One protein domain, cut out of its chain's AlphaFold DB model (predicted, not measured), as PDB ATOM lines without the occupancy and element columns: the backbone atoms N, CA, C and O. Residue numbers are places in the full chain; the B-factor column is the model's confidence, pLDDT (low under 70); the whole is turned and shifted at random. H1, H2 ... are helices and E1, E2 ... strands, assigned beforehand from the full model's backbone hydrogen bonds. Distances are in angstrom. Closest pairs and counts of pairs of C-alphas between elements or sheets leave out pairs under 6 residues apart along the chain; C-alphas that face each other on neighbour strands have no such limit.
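Overview. This is residues 2 to 113 of the 542 residues of an uncharacterized protein of Flavobacterium sp. GV028 (UniProt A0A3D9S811). A strongly twisted wall of four antiparallel strands has two helices, H2 and H3, packed over one face, H2 mainly over the E3 and E4 half and H3 mainly over the E1 and E2 half. H2 and H3 meet near their first residues in a wide corner, while residues 2 to 14 of H1 stick out from the body as a free arm. The printed part has 112 residues with three named helices and four named strands, in the order H1 E1 E2 E3 E4 H2 H3, and its class is mixed. The sheet runs E1 E2 E3 E4, a meander, each strand the antiparallel neighbour of the one before. The whole is compact, with a radius of gyration of the C-alphas of 14.9 A and spans of 41 by 37 by 25 A.

Arrangement. Begin with H1, residues 2 to 20, which only grazes the sheet, with its residues 15 to 19. Next come the edge strand E1, residues 24 to 30, and the inner strand E2, residues 33 to 42, a hairpin in which N 26 and O 37 are 2.9 A apart, within hydrogen-bond range. E2 forms another hairpin with E3, residues 45 to 52, where N 40 and O 47 are 2.8 A apart. E3 and the edge strand E4, residues 59 to 63, are a hairpin too, with N 48 and O 61 at 2.8 A. Then H2, residues 68 to 83, is on the sheet; its closest C-alphas to E4 are Lys 78 and Ala 59, 6.0 A apart. H3, residues 91 to 112, is on the same face as H2, over E2 at a height over the sheet of 8.8 A, and on the local plane its line stands at 33 degrees to E2, only just slantwise to the strands. H2 and H3 touch through residues 68 to 72 and 91 to 98 alone, closest at the C-alphas of Lys 72 and Ile 94, 6.5 A apart; they run opposite ways at a tilt of 68 degrees, only just steep. H1 is apart from both H2 and H3. In H1, H2 and H3 every O i to N i+4 pair is within hydrogen-bond range.

Along the chain. Find C-alpha 2 at (160.408, 111.810, 202.357); from there H1 runs 26.0 A to C-alpha 20. E1 covers 19.5 A, E2 29.1 A, E3 23.0 A and E4 13.4 A. H2 starts at C-alpha 68, (161.582, 128.801, 163.891), and covers 22.0 A. H3 covers 31.2 A and ends at C-alpha 112, (175.850, 110.739, 169.959).

Size, cuts and confidence. Look at Lys 2 and Pro 64 for the two C-alphas farthest apart, 45.0 A. The printed part has no cut and no long link. Mean pLDDT of the printed part is 82.3, but residues 2 to 23 are under 70.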
ATOM      1  N   LYS A   2     160.807 113.052 203.077       35.41
ATOM      2  CA  LYS A   2     160.408 111.810 202.357       35.41
ATOM      3  C   LYS A   2     159.775 112.032 200.965       35.41
ATOM      4  O   LYS A   2     160.145 111.346 200.021       35.41
ATOM      5  N   LYS A   3     158.900 113.037 200.807       38.09
ATOM      6  CA  LYS A   3     158.321 113.397 199.496       38.09
ATOM      7  C   LYS A   3     159.348 113.985 198.520       38.09
ATOM      8  O   LYS A   3     159.254 113.712 197.341       38.09
ATOM      9  N   SER A   4     160.344 114.730 198.999       43.19
ATOM     10  CA  SER A   4     161.357 115.377 198.145       43.19
ATOM     11  C   SER A   4     162.357 114.363 197.578       43.19
ATOM     12  O   SER A   4     162.682 114.443 196.403       43.19
ATOM     13  N   LEU A   5     162.758 113.346 198.354       40.34
ATOM     14  CA  LEU A   5     163.647 112.287 197.860       40.34
ATOM     15  C   LEU A   5     162.922 111.296 196.937       40.34
ATOM     16  O   LEU A   5     163.491 110.888 195.934       40.34
ATOM     17  N   LEU A   6     161.665 110.935 197.236       42.84
ATOM     18  CA  LEU A   6     160.841 110.119 196.337       42.84
ATOM     19  C   LEU A   6     160.557 110.873 195.035       42.84
ATOM     20  O   LEU A   6     160.667 110.279 193.977       42.84
ATOM     21  N   VAL A   7     160.261 112.176 195.102       46.16
ATOM     22  CA  VAL A   7     160.116 113.029 193.915       46.16
ATOM     23  C   VAL A   7     161.442 113.149 193.175       46.16
ATOM     24  O   VAL A   7     161.421 113.057 191.965       46.16
ATOM     25  N   LEU A   8     162.593 113.252 193.845       48.75
ATOM     26  CA  LEU A   8     163.900 113.257 193.181       48.75
ATOM     27  C   LEU A   8     164.211 111.912 192.511       48.75
ATOM     28  O   LEU A   8     164.749 111.904 191.418       48.75
ATOM     29  N   PHE A   9     163.860 110.783 193.130       48.88
ATOM     30  CA  PHE A   9     164.079 109.451 192.559       48.88
ATOM     31  C   PHE A   9     163.092 109.149 191.433       48.88
ATOM     32  O   PHE A   9     163.482 108.596 190.418       48.88
ATOM     33  N   LEU A  10     161.828 109.554 191.584       47.12
ATOM     34  CA  LEU A  10     160.818 109.481 190.536       47.12
ATOM     35  C   LEU A  10     161.183 110.433 189.397       47.12
ATOM     36  O   LEU A  10     161.046 110.047 188.256       47.12
ATOM     37  N   LEU A  11     161.724 111.620 189.681       45.16
ATOM     38  CA  LEU A  11     162.264 112.534 188.677       45.16
ATOM     39  C   LEU A  11     163.523 111.969 188.041       45.16
ATOM     40  O   LEU A  11     163.635 112.086 186.844       45.16
ATOM     41  N   LEU A  12     164.435 111.319 188.763       43.53
ATOM     42  CA  LEU A  12     165.611 110.664 188.179       43.53
ATOM     43  C   LEU A  12     165.231 109.431 187.361       43.53
ATOM     44  O   LEU A  12     165.910 109.140 186.387       43.53
ATOM     45  N   PHE A  13     164.157 108.730 187.727       44.53
ATOM     46  CA  PHE A  13     163.634 107.574 187.001       44.53
ATOM     47  C   PHE A  13     162.772 107.992 185.801       44.53
ATOM     48  O   PHE A  13     162.824 107.369 184.748       44.53
ATOM     49  N   ILE A  14     162.009 109.080 185.925       45.53
ATOM     50  CA  ILE A  14     161.282 109.734 184.832       45.53
ATOM     51  C   ILE A  14     162.288 110.383 183.884       45.53
ATOM     52  O   ILE A  14     162.219 110.133 182.697       45.53
ATOM     53  N   PHE A  15     163.296 111.103 184.377       42.88
ATOM     54  CA  PHE A  15     164.420 111.572 183.567       42.88
ATOM     55  C   PHE A  15     165.140 110.382 182.934       42.88
ATOM     56  O   PHE A  15     165.306 110.378 181.728       42.88
ATOM     57  N   SER A  16     165.512 109.330 183.666       42.75
ATOM     58  CA  SER A  16     166.223 108.209 183.045       42.75
ATOM     59  C   SER A  16     165.368 107.493 182.005       42.75
ATOM     60  O   SER A  16     165.906 107.161 180.961       42.75
ATOM     61  N   SER A  17     164.061 107.307 182.211       41.31
ATOM     62  CA  SER A  17     163.151 106.716 181.214       41.31
ATOM     63  C   SER A  17     162.916 107.638 180.012       41.31
ATOM     64  O   SER A  17     163.018 107.171 178.883       41.31
ATOM     65  N   ILE A  18     162.732 108.943 180.220       42.59
ATOM     66  CA  ILE A  18     162.662 109.971 179.165       42.59
ATOM     67  C   ILE A  18     163.957 109.945 178.322       42.59
ATOM     68  O   ILE A  18     163.914 109.782 177.103       42.59
ATOM     69  N   TYR A  19     165.126 109.930 178.967       45.19
ATOM     70  CA  TYR A  19     166.430 109.828 178.299       45.19
ATOM     71  C   TYR A  19     166.726 108.429 177.720       45.19
ATOM     72  O   TYR A  19     167.475 108.311 176.747       45.19
ATOM     73  N   SER A  20     166.120 107.360 178.252       41.44
ATOM     74  CA  SER A  20     166.228 105.991 177.711       41.44
ATOM     75  C   SER A  20     165.522 105.858 176.363       41.44
ATOM     76  O   SER A  20     165.951 105.065 175.525       41.44
ATOM     77  N   TYR A  21     164.459 106.638 176.140       48.66
ATOM     78  CA  TYR A  21     163.718 106.659 174.877       48.66
ATOM     79  C   TYR A  21     164.224 107.706 173.876       48.66
ATOM     80  O   TYR A  21     163.737 107.729 172.744       48.66
ATOM     81  N   GLY A  22     165.210 108.536 174.247       56.22
ATOM     82  CA  GLY A  22     165.700 109.631 173.404       56.22
ATOM     83  C   GLY A  22     164.628 110.684 173.104       56.22
ATOM     84  O   GLY A  22     164.760 111.425 172.133       56.22
ATOM     85  N   GLN A  23     163.559 110.707 173.903       62.41
ATOM     86  CA  GLN A  23     162.497 111.697 173.832       62.41
ATOM     87  C   GLN A  23     162.733 112.697 174.948       62.41
ATOM     88  O   GLN A  23     162.923 112.294 176.086       62.41
ATOM     89  N   VAL A  24     162.717 113.991 174.655       72.69
ATOM     90  CA  VAL A  24     162.754 115.021 175.699       72.69
ATOM     91  C   VAL A  24     161.377 115.656 175.772       72.69
ATOM     92  O   VAL A  24     160.820 116.050 174.751       72.69
ATOM     93  N   ALA A  25     160.822 115.719 176.980       81.81
ATOM     94  CA  ALA A  25     159.532 116.339 177.242       81.81
ATOM     95  C   ALA A  25     159.726 117.771 177.754       81.81
ATOM     96  O   ALA A  25     160.518 118.007 178.667       81.81
ATOM     97  N   HIS A  26     158.965 118.719 177.213       87.12
ATOM     98  CA  HIS A  26     158.855 120.071 177.747       87.12
ATOM     99  C   HIS A  26     157.395 120.385 178.068       87.12
ATOM    100  O   HIS A  26     156.517 120.227 177.220       87.12
ATOM    101  N   VAL A  27     157.144 120.831 179.299       91.12
ATOM    102  CA  VAL A  27     155.805 121.188 179.782       91.12
ATOM    103  C   VAL A  27     155.671 122.705 179.796       91.12
ATOM    104  O   VAL A  27     156.527 123.402 180.343       91.12
ATOM    105  N   PHE A  28     154.593 123.223 179.216       93.38
ATOM    106  CA  PHE A  28     154.308 124.655 179.153       93.38
ATOM    107  C   PHE A  28     152.804 124.929 179.243       93.38
ATOM    108  O   PHE A  28     151.989 124.012 179.172       93.38
ATOM    109  N   THR A  29     152.432 126.198 179.420       93.75
ATOM    110  CA  THR A  29     151.031 126.625 179.486       93.75
ATOM    111  C   THR A  29     150.722 127.718 178.469       93.75
ATOM    112  O   THR A  29     151.531 128.623 178.256       93.75
ATOM    113  N   ILE A  30     149.544 127.633 177.846       93.94
ATOM    114  CA  ILE A  30     148.947 128.663 176.978       93.94
ATOM    115  C   ILE A  30     147.464 128.730 177.346       93.94
ATOM    116  O   ILE A  30     146.836 127.692 177.502       93.94
ATOM    117  N   ASP A  31     146.910 129.930 177.542       93.56
ATOM    118  CA  ASP A  31     145.506 130.133 177.943       93.56
ATOM    119  C   ASP A  31     145.060 129.349 179.201       93.56
ATOM    120  O   ASP A  31     143.899 128.972 179.324       93.56
ATOM    121  N   ASN A  32     145.974 129.127 180.154       93.62
ATOM    122  CA  ASN A  32     145.801 128.284 181.354       93.62
ATOM    123  C   ASN A  32     145.689 126.770 181.100       93.62
ATOM    124  O   ASN A  32     145.593 126.009 182.062       93.62
ATOM    125  N   ASP A  33     145.783 126.328 179.850       94.31
ATOM    126  CA  ASP A  33     145.850 124.918 179.484       94.31
ATOM    127  C   ASP A  33     147.303 124.425 179.563       94.31
ATOM    128  O   ASP A  33     148.237 125.138 179.177       94.31
ATOM    129  N   MET A  34     147.515 123.216 180.091       95.19
ATOM    130  CA  MET A  34     148.842 122.598 180.204       95.19
ATOM    131  C   MET A  34     149.112 121.695 179.003       95.19
ATOM    132  O   MET A  34     148.373 120.740 178.760       95.19
ATOM    133  N   TYR A  35     150.215 121.966 178.311       95.50
ATOM    134  CA  TYR A  35     150.685 121.209 177.159       95.50
ATOM    135  C   TYR A  35     152.018 120.535 177.467       95.50
ATOM    136  O   TYR A  35     152.866 121.092 178.166       95.50
ATOM    137  N   THR A  36     152.213 119.343 176.910       94.50
ATOM    138  CA  THR A  36     153.499 118.642 176.913       94.50
ATOM    139  C   THR A  36     153.899 118.371 175.475       94.50
ATOM    140  O   THR A  36     153.166 117.701 174.752       94.50
ATOM    141  N   ILE A  37     155.055 118.886 175.062       94.31
ATOM    142  CA  ILE A  37     155.670 118.538 173.781       94.31
ATOM    143  C   ILE A  37     156.805 117.552 174.031       94.31
ATOM    144  O   ILE A  37     157.740 117.850 174.778       94.31
ATOM    145  N   THR A  38     156.716 116.376 173.425       91.62
ATOM    146  CA  THR A  38     157.824 115.428 173.314       91.62
ATOM    147  C   THR A  38     158.382 115.486 171.907       91.62
ATOM    148  O   THR A  38     157.636 115.679 170.950       91.62
ATOM    149  N   PHE A  39     159.693 115.333 171.758       89.88
ATOM    150  CA  PHE A  39     160.310 115.284 170.436       89.88
ATOM    151  C   PHE A  39     161.425 114.250 170.365       89.88
ATOM    152  O   PHE A  39     162.043 113.912 171.376       89.88
ATOM    153  N   SER A  40     161.686 113.768 169.155       85.56
ATOM    154  CA  SER A  40     162.789 112.873 168.820       85.56
ATOM    155  C   SER A  40     163.361 113.219 167.444       85.56
ATOM    156  O   SER A  40     162.683 113.817 166.610       85.56
ATOM    157  N   LYS A  41     164.626 112.869 167.207       82.94
ATOM    158  CA  LYS A  41     165.293 113.062 165.917       82.94
ATOM    159  C   LYS A  41     165.433 111.710 165.222       82.94
ATOM    160  O   LYS A  41     166.068 110.813 165.767       82.94
ATOM    161  N   ASN A  42     164.864 111.591 164.031       82.56
ATOM    162  CA  ASN A  42     165.153 110.531 163.068       82.56
ATOM    163  C   ASN A  42     166.085 111.100 161.987       82.56
ATOM    164  O   ASN A  42     166.108 112.308 161.794       82.56
ATOM    165  N   ASP A  43     166.862 110.263 161.292       78.94
ATOM    166  CA  ASP A  43     168.039 110.671 160.491       78.94
ATOM    167  C   ASP A  43     167.907 111.986 159.694       78.94
ATOM    168  O   ASP A  43     168.844 112.783 159.685       78.94
ATOM    169  N   ASN A  44     166.745 112.249 159.085       84.56
ATOM    170  CA  ASN A  44     166.483 113.470 158.312       84.56
ATOM    171  C   ASN A  44     165.339 114.349 158.850       84.56
ATOM    172  O   ASN A  44     165.013 115.354 158.226       84.56
ATOM    173  N   ASN A  45     164.695 113.967 159.954       91.00
ATOM    174  CA  ASN A  45     163.423 114.532 160.396       91.00
ATOM    175  C   ASN A  45     163.357 114.697 161.922       91.00
ATOM    176  O   ASN A  45     163.924 113.917 162.684       91.00
ATOM    177  N   TYR A  46     162.596 115.688 162.370       91.25
ATOM    178  CA  TYR A  46     162.288 115.939 163.773       91.25
ATOM    179  C   TYR A  46     160.826 115.595 164.022       91.25
ATOM    180  O   TYR A  46     159.944 116.278 163.507       91.25
ATOM    181  N   ASP A  47     160.585 114.532 164.780       93.06
ATOM    182  CA  ASP A  47     159.247 114.058 165.115       93.06
ATOM    183  C   ASP A  47     158.826 114.631 166.466       93.06
ATOM    184  O   ASP A  47     159.584 114.568 167.435       93.06
ATOM    185  N   PHE A  48     157.619 115.183 166.521       95.38
ATOM    186  CA  PHE A  48     157.034 115.834 167.682       95.38
ATOM    187  C   PHE A  48     155.686 115.207 168.009       95.38
ATOM    188  O   PHE A  48     154.849 115.070 167.118       95.38
ATOM    189  N   ASP A  49     155.448 114.949 169.291       95.31
ATOM    190  CA  ASP A  49     154.124 114.630 169.817       95.31
ATOM    191  C   ASP A  49     153.724 115.743 170.793       95.31
ATOM    192  O   ASP A  49     154.393 115.990 171.801       95.31
ATOM    193  N   LEU A  50     152.649 116.463 170.476       96.81
ATOM    194  CA  LEU A  50     152.097 117.508 171.331       96.81
ATOM    195  C   LEU A  50     150.845 116.975 172.024       96.81
ATOM    196  O   LEU A  50     149.893 116.581 171.365       96.81
ATOM    197  N   SER A  51     150.818 116.990 173.348       96.19
ATOM    198  CA  SER A  51     149.671 116.553 174.147       96.19
ATOM    199  C   SER A  51     149.153 117.687 175.024       96.19
ATOM    200  O   SER A  51     149.907 118.582 175.413       96.19
ATOM    201  N   MET A  52     147.859 117.651 175.334       96.38
ATOM    202  CA  MET A  52     147.183 118.591 176.228       96.38
ATOM    203  C   MET A  52     146.579 117.814 177.397       96.38
ATOM    204  O   MET A  52     146.021 116.735 177.211       96.38
ATOM    205  N   SER A  53     146.692 118.348 178.614       93.69
ATOM    206  CA  SER A  53     146.120 117.702 179.798       93.69
ATOM    207  C   SER A  53     144.607 117.507 179.635       93.69
ATOM    208  O   SER A  53     143.885 118.461 179.358       93.69
ATOM    209  N   GLY A  54     144.135 116.268 179.802       90.56
ATOM    210  CA  GLY A  54     142.721 115.909 179.646       90.56
ATOM    211  C   GLY A  54     142.304 115.482 178.235       90.56
ATOM    212  O   GLY A  54     141.143 115.129 178.051       90.56
ATOM    213  N   ILE A  55     143.222 115.469 177.263       92.69
ATOM    214  CA  ILE A  55     142.981 114.977 175.899       92.69
ATOM    215  C   ILE A  55     143.814 113.714 175.675       92.69
ATOM    216  O   ILE A  55     145.023 113.724 175.899       92.69
ATOM    217  N   GLU A  56     143.165 112.619 175.265       90.31
ATOM    218  CA  GLU A  56     143.819 111.306 175.140       90.31
ATOM    219  C   GLU A  56     144.729 111.193 173.909       90.31
ATOM    220  O   GLU A  56     145.775 110.550 173.985       90.31
ATOM    221  N   GLU A  57     144.370 111.824 172.787       92.44
ATOM    222  CA  GLU A  57     145.134 111.718 171.540       92.44
ATOM    223  C   GLU A  57     146.119 112.888 171.364       92.44
ATOM    224  O   GLU A  57     145.692 114.046 171.275       92.44
ATOM    225  N   PRO A  58     147.440 112.627 171.288       93.50
ATOM    226  CA  PRO A  58     148.419 113.658 170.978       93.50
ATOM    227  C   PRO A  58     148.356 114.071 169.500       93.50
ATOM    228  O   PRO A  58     148.063 113.280 168.602       93.50
ATOM    229  N   ALA A  59     148.686 115.330 169.235       95.75
ATOM    230  CA  ALA A  59     148.855 115.869 167.901       95.75
ATOM    231  C   ALA A  59     150.305 115.691 167.436       95.75
ATOM    232  O   ALA A  59     151.198 116.445 167.832       95.75
ATOM    233  N   ASN A  60     150.519 114.729 166.542       96.00
ATOM    234  CA  ASN A  60     151.853 114.414 166.039       96.00
ATOM    235  C   ASN A  60     152.188 115.250 164.792       96.00
ATOM    236  O   ASN A  60     151.315 115.552 163.960       96.00
ATOM    237  N   PHE A  61     153.453 115.645 164.651       96.56
ATOM    238  CA  PHE A  61     153.970 116.305 163.452       96.56
ATOM    239  C   PHE A  61     155.462 116.064 163.254       96.56
ATOM    240  O   PHE A  61     156.207 115.866 164.206       96.56
ATOM    241  N   THR A  62     155.896 116.144 161.999       95.62
ATOM    242  CA  THR A  62     157.292 115.949 161.609       95.62
ATOM    243  C   THR A  62     157.797 117.181 160.875       95.62
ATOM    244  O   THR A  62     157.114 117.700 159.989       95.62
ATOM    245  N   LEU A  63     159.002 117.640 161.211       95.38
ATOM    246  CA  LEU A  63     159.684 118.727 160.514       95.38
ATOM    247  C   LEU A  63     160.957 118.205 159.832       95.38
ATOM    248  O   LEU A  63     161.793 117.619 160.514       95.38
ATOM    249  N   PRO A  64     161.177 118.459 158.529       91.62
ATOM    250  CA  PRO A  64     162.428 118.087 157.858       91.62
ATOM    251  C   PRO A  64     163.609 118.978 158.273       91.62
ATOM    252  O   PRO A  64     164.772 118.637 158.082       91.62
ATOM    253  N   LYS A  65     163.319 120.161 158.823       92.19
ATOM    254  CA  LYS A  65     164.306 121.112 159.334       92.19
ATOM    255  C   LYS A  65     163.702 121.902 160.490       92.19
ATOM    256  O   LYS A  65     162.553 122.331 160.407       92.19
ATOM    257  N   LEU A  66     164.494 122.144 161.534       91.50
ATOM    258  CA  LEU A  66     164.151 123.071 162.615       91.50
ATOM    259  C   LEU A  66     164.322 124.515 162.142       91.50
ATOM    260  O   LEU A  66     165.374 125.126 162.310       91.50
ATOM    261  N   ASP A  67     163.277 125.051 161.525       95.62
ATOM    262  CA  ASP A  67     163.143 126.481 161.265       95.62
ATOM    263  C   ASP A  67     162.112 127.074 162.227       95.62
ATOM    264  O   ASP A  67     161.023 126.521 162.388       95.62
ATOM    265  N   ILE A  68     162.443 128.196 162.868       96.81
ATOM    266  CA  ILE A  68     161.582 128.801 163.891       96.81
ATOM    267  C   ILE A  68     160.230 129.249 163.327       96.81
ATOM    268  O   ILE A  68     159.227 129.205 164.035       96.81
ATOM    269  N   SER A  69     160.187 129.662 162.059       97.12
ATOM    270  CA  SER A  69     158.962 130.131 161.406       97.12
ATOM    271  C   SER A  69     158.044 128.951 161.109       97.12
ATOM    272  O   SER A  69     156.867 128.988 161.458       97.12
ATOM    273  N   ILE A  70     158.611 127.872 160.556       96.56
ATOM    274  CA  ILE A  70     157.881 126.627 160.281       96.56
ATOM    275  C   ILE A  70     157.381 126.007 161.592       96.56
ATOM    276  O   ILE A  70     156.210 125.651 161.701       96.56
ATOM    277  N   PHE A  71     158.241 125.923 162.612       96.81
ATOM    278  CA  PHE A  71     157.880 125.374 163.919       96.81
ATOM    279  C   PHE A  71     156.727 126.149 164.562       96.81
ATOM    280  O   PHE A  71     155.773 125.539 165.034       96.81
ATOM    281  N   LYS A  72     156.777 127.489 164.540       97.31
ATOM    282  CA  LYS A  72     155.694 128.347 165.044       97.31
ATOM    283  C   LYS A  72     154.372 128.108 164.339       97.31
ATOM    284  O   LYS A  72     153.337 128.014 164.990       97.31
ATOM    285  N   GLU A  73     154.394 128.059 163.015       97.19
ATOM    286  CA  GLU A  73     153.174 127.878 162.242       97.19
ATOM    287  C   GLU A  73     152.535 126.522 162.553       97.19
ATOM    288  O   GLU A  73     151.354 126.457 162.896       97.19
ATOM    289  N   VAL A  74     153.337 125.455 162.528       97.38
ATOM    290  CA  VAL A  74     152.865 124.096 162.800       97.38
ATOM    291  C   VAL A  74     152.399 123.950 164.247       97.38
ATOM    292  O   VAL A  74     151.339 123.371 164.481       97.38
ATOM    293  N   ILE A  75     153.122 124.499 165.230       97.00
ATOM    294  CA  ILE A  75     152.735 124.339 166.635       97.00
ATOM    295  C   ILE A  75     151.422 125.057 166.945       97.00
ATOM    296  O   ILE A  75     150.591 124.479 167.634       97.00
ATOM    297  N   TYR A  76     151.169 126.246 166.384       97.88
ATOM    298  CA  TYR A  76     149.863 126.894 166.540       97.88
ATOM    299  C   TYR A  76     148.745 126.091 165.879       97.88
ATOM    300  O   TYR A  76     147.712 125.887 166.506       97.88
ATOM    301  N   GLN A  77     148.965 125.557 164.671       97.50
ATOM    302  CA  GLN A  77     147.982 124.679 164.023       97.50
ATOM    303  C   GLN A  77     147.653 123.449 164.886       97.50
ATOM    304  O   GLN A  77     146.499 123.030 164.956       97.50
ATOM    305  N   LYS A  78     148.651 122.867 165.565       97.56
ATOM    306  CA  LYS A  78     148.437 121.720 166.462       97.56
ATOM    307  C   LYS A  78     147.798 122.105 167.796       97.56
ATOM    308  O   LYS A  78     146.979 121.341 168.297       97.56
ATOM    309  N   LEU A  79     148.129 123.267 168.352       96.81
ATOM    310  CA  LEU A  79     147.487 123.800 169.555       96.81
ATOM    311  C   LEU A  79     145.998 124.085 169.309       96.81
ATOM    312  O   LEU A  79     145.170 123.678 170.121       96.81
ATOM    313  N   ASP A  80     145.664 124.696 168.168       97.06
ATOM    314  CA  ASP A  80     144.281 124.950 167.744       97.06
ATOM    315  C   ASP A  80     143.495 123.637 167.586       97.06
ATOM    316  O   ASP A  80     142.351 123.533 168.033       97.06
ATOM    317  N   LEU A  81     144.125 122.613 166.991       96.12
ATOM    318  CA  LEU A  81     143.536 121.283 166.819       96.12
ATOM    319  C   LEU A  81     143.238 120.606 168.163       96.12
ATOM    320  O   LEU A  81     142.137 120.097 168.345       96.12
ATOM    321  N   LEU A  82     144.199 120.606 169.093       95.25
ATOM    322  CA  LEU A  82     144.024 119.993 170.413       95.25
ATOM    323  C   LEU A  82     142.953 120.722 171.224       95.25
ATOM    324  O   LEU A  82     142.083 120.089 171.805       95.25
ATOM    325  N   LYS A  83     142.978 122.056 171.239       95.19
ATOM    326  CA  LYS A  83     142.012 122.847 172.009       95.19
ATOM    327  C   LYS A  83     140.604 122.832 171.403       95.19
ATOM    328  O   LYS A  83     139.631 123.090 172.110       95.19
ATOM    329  N   GLY A  84     140.486 122.584 170.097       95.38
ATOM    330  CA  GLY A  84     139.234 122.734 169.349       95.38
ATOM    331  C   GLY A  84     138.807 124.197 169.149       95.38
ATOM    332  O   GLY A  84     137.665 124.458 168.772       95.38
ATOM    333  N   ALA A  85     139.699 125.154 169.414       94.25
ATOM    334  CA  ALA A  85     139.493 126.593 169.257       94.25
ATOM    335  C   ALA A  85     140.842 127.300 169.058       94.25
ATOM    336  O   ALA A  85     141.874 126.784 169.477       94.25
ATOM    337  N   THR A  86     140.830 128.497 168.459       95.69
ATOM    338  CA  THR A  86     142.054 129.281 168.237       95.69
ATOM    339  C   THR A  86     142.702 129.686 169.563       95.69
ATOM    340  O   THR A  86     142.076 130.394 170.356       95.69
ATOM    341  N   VAL A  87     143.948 129.267 169.797       94.81
ATOM    342  CA  VAL A  87     144.727 129.677 170.976       94.81
ATOM    343  C   VAL A  87     145.233 131.112 170.855       94.81
ATOM    344  O   VAL A  87     145.517 131.609 169.759       94.81
ATOM    345  N   THR A  88     145.418 131.792 171.990       95.06
ATOM    346  CA  THR A  88     146.078 133.105 171.994       95.06
ATOM    347  C   THR A  88     147.524 132.960 171.528       95.06
ATOM    348  O   THR A  88     148.326 132.254 172.145       95.06
ATOM    349  N   ARG A  89     147.894 133.664 170.452       96.25
ATOM    350  CA  ARG A  89     149.277 133.651 169.962       96.25
ATOM    351  C   ARG A  89     150.205 134.329 170.967       96.25
ATOM    352  O   ARG A  89     150.069 135.515 171.256       96.25
ATOM    353  N   ASN A  90     151.172 133.570 171.468       95.81
ATOM    354  CA  ASN A  90     152.236 134.029 172.348       95.81
ATOM    355  C   ASN A  90     153.594 133.637 171.748       95.81
ATOM    356  O   ASN A  90     154.219 132.648 172.137       95.81
ATOM    357  N   ASP A  91     154.049 134.424 170.773       95.62
ATOM    358  CA  ASP A  91     155.253 134.111 169.998       95.62
ATOM    359  C   ASP A  91     156.517 134.057 170.854       95.62
ATOM    360  O   ASP A  91     157.431 133.295 170.540       95.62
ATOM    361  N   GLN A  92     156.568 134.827 171.946       95.12
ATOM    362  CA  GLN A  92     157.662 134.745 172.909       95.12
ATOM    363  C   GLN A  92     157.700 133.362 173.558       95.12
ATOM    364  O   GLN A  92     158.763 132.743 173.605       95.12
ATOM    365  N   LYS A  93     156.550 132.839 174.001       94.31
ATOM    366  CA  LYS A  93     156.505 131.518 174.627       94.31
ATOM    367  C   LYS A  93     156.868 130.408 173.645       94.31
ATOM    368  O   LYS A  93     157.628 129.509 173.991       94.31
ATOM    369  N   ILE A  94     156.388 130.499 172.405       96.25
ATOM    370  CA  ILE A  94     156.753 129.537 171.360       96.25
ATOM    371  C   ILE A  94     158.246 129.619 171.007       96.25
ATOM    372  O   ILE A  94     158.871 128.580 170.803       96.25
ATOM    373  N   ASN A  95     158.848 130.814 170.993       94.06
ATOM    374  CA  ASN A  95     160.300 130.964 170.841       94.06
ATOM    375  C   ASN A  95     161.065 130.256 171.965       94.06
ATOM    376  O   ASN A  95     162.020 129.540 171.686       94.06
ATOM    377  N   GLU A  96     160.659 130.443 173.226       91.62
ATOM    378  CA  GLU A  96     161.286 129.773 174.377       91.62
ATOM    379  C   GLU A  96     161.240 128.247 174.229       91.62
ATOM    380  O   GLU A  96     162.248 127.572 174.445       91.62
ATOM    381  N   ILE A  97     160.091 127.709 173.809       92.50
ATOM    382  CA  ILE A  97     159.919 126.275 173.550       92.50
ATOM    383  C   ILE A  97     160.838 125.836 172.409       92.50
ATOM    384  O   ILE A  97     161.561 124.858 172.564       92.50
ATOM    385  N   PHE A  98     160.869 126.576 171.297       94.31
ATOM    386  CA  PHE A  98     161.735 126.277 170.156       94.31
ATOM    387  C   PHE A  98     163.214 126.228 170.555       94.31
ATOM    388  O   PHE A  98     163.888 125.243 170.271       94.31
ATOM    389  N   PHE A  99     163.726 127.243 171.256       89.31
ATOM    390  CA  PHE A  99     165.125 127.252 171.688       89.31
ATOM    391  C   PHE A  99     165.427 126.161 172.716       89.31
ATOM    392  O   PHE A  99     166.519 125.601 172.701       89.31
ATOM    393  N   THR A 100     164.456 125.803 173.560       87.38
ATOM    394  CA  THR A 100     164.579 124.654 174.466       87.38
ATOM    395  C   THR A 100     164.665 123.341 173.684       87.38
ATOM    396  O   THR A 100     165.502 122.497 173.994       87.38
ATOM    397  N   VAL A 101     163.837 123.163 172.652       87.62
ATOM    398  CA  VAL A 101     163.893 122.008 171.744       87.62
ATOM    399  C   VAL A 101     165.257 121.942 171.056       87.62
ATOM    400  O   VAL A 101     165.915 120.911 171.138       87.62
ATOM    401  N   VAL A 102     165.716 123.040 170.445       87.00
ATOM    402  CA  VAL A 102     167.016 123.106 169.753       87.00
ATOM    403  C   VAL A 102     168.167 122.768 170.700       87.00
ATOM    404  O   VAL A 102     168.938 121.866 170.402       87.00
ATOM    405  N   ALA A 103     168.236 123.398 171.877       79.69
ATOM    406  CA  ALA A 103     169.310 123.148 172.843       79.69
ATOM    407  C   ALA A 103     169.369 121.678 173.294       79.69
ATOM    408  O   ALA A 103     170.444 121.098 173.450       79.69
ATOM    409  N   ASN A 104     168.210 121.050 173.484       80.06
ATOM    410  CA  ASN A 104     168.139 119.638 173.834       80.06
ATOM    411  C   ASN A 104     168.520 118.723 172.657       80.06
ATOM    412  O   ASN A 104     169.127 117.679 172.879       80.06
ATOM    413  N   ILE A 105     168.195 119.093 171.417       81.00
ATOM    414  CA  ILE A 105     168.598 118.349 170.214       81.00
ATOM    415  C   ILE A 105     170.106 118.430 170.008       81.00
ATOM    416  O   ILE A 105     170.727 117.391 169.801       81.00
ATOM    417  N   ASP A 106     170.688 119.620 170.141       78.69
ATOM    418  CA  ASP A 106     172.138 119.815 170.083       78.69
ATOM    419  C   ASP A 106     172.825 118.962 171.161       78.69
ATOM    420  O   ASP A 106     173.782 118.249 170.881       78.69
ATOM    421  N   THR A 107     172.249 118.913 172.369       76.44
ATOM    422  CA  THR A 107     172.731 118.028 173.441       76.44
ATOM    423  C   THR A 107     172.659 116.546 173.043       76.44
ATOM    424  O   THR A 107     173.585 115.788 173.321       76.44
ATOM    425  N   ILE A 108     171.586 116.096 172.383       72.62
ATOM    426  CA  ILE A 108     171.457 114.707 171.901       72.62
ATOM    427  C   ILE A 108     172.489 114.398 170.807       72.62
ATOM    428  O   ILE A 108     173.058 113.300 170.791       72.62
ATOM    429  N   ASP A 109     172.732 115.339 169.897       77.12
ATOM    430  CA  ASP A 109     173.739 115.203 168.845       77.12
ATOM    431  C   ASP A 109     175.151 115.133 169.447       77.12
ATOM    432  O   ASP A 109     175.908 114.217 169.113       77.12
ATOM    433  N   ASP A 110     175.463 115.986 170.424       80.00
ATOM    434  CA  ASP A 110     176.723 115.970 171.179       80.00
ATOM    435  C   ASP A 110     176.908 114.673 171.987       80.00
ATOM    436  O   ASP A 110     178.018 114.142 172.119       80.00
ATOM    437  N   LEU A 111     175.816 114.103 172.503       78.62
ATOM    438  CA  LEU A 111     175.839 112.814 173.196       78.62
ATOM    439  C   LEU A 111     176.130 111.646 172.247       78.62
ATOM    440  O   LEU A 111     176.816 110.690 172.625       78.62
ATOM    441  N   ASN A 112     175.620 111.721 171.016       80.12
ATOM    442  CA  ASN A 112     175.850 110.739 169.959       80.12
ATOM    443  C   ASN A 112     177.159 110.954 169.193       80.12
ATOM    444  O   ASN A 112     177.560 110.058 168.438       80.12
ATOM    445  N   TYR A 113     177.814 112.099 169.387       84.94
ATOM    446  CA  TYR A 113     179.087 112.423 168.770       84.94
ATOM    447  C   TYR A 113     180.147 111.388 169.153       84.94
ATOM    448  O   TYR A 113     180.355 111.052 170.321       84.94
TER     449      TYR A 113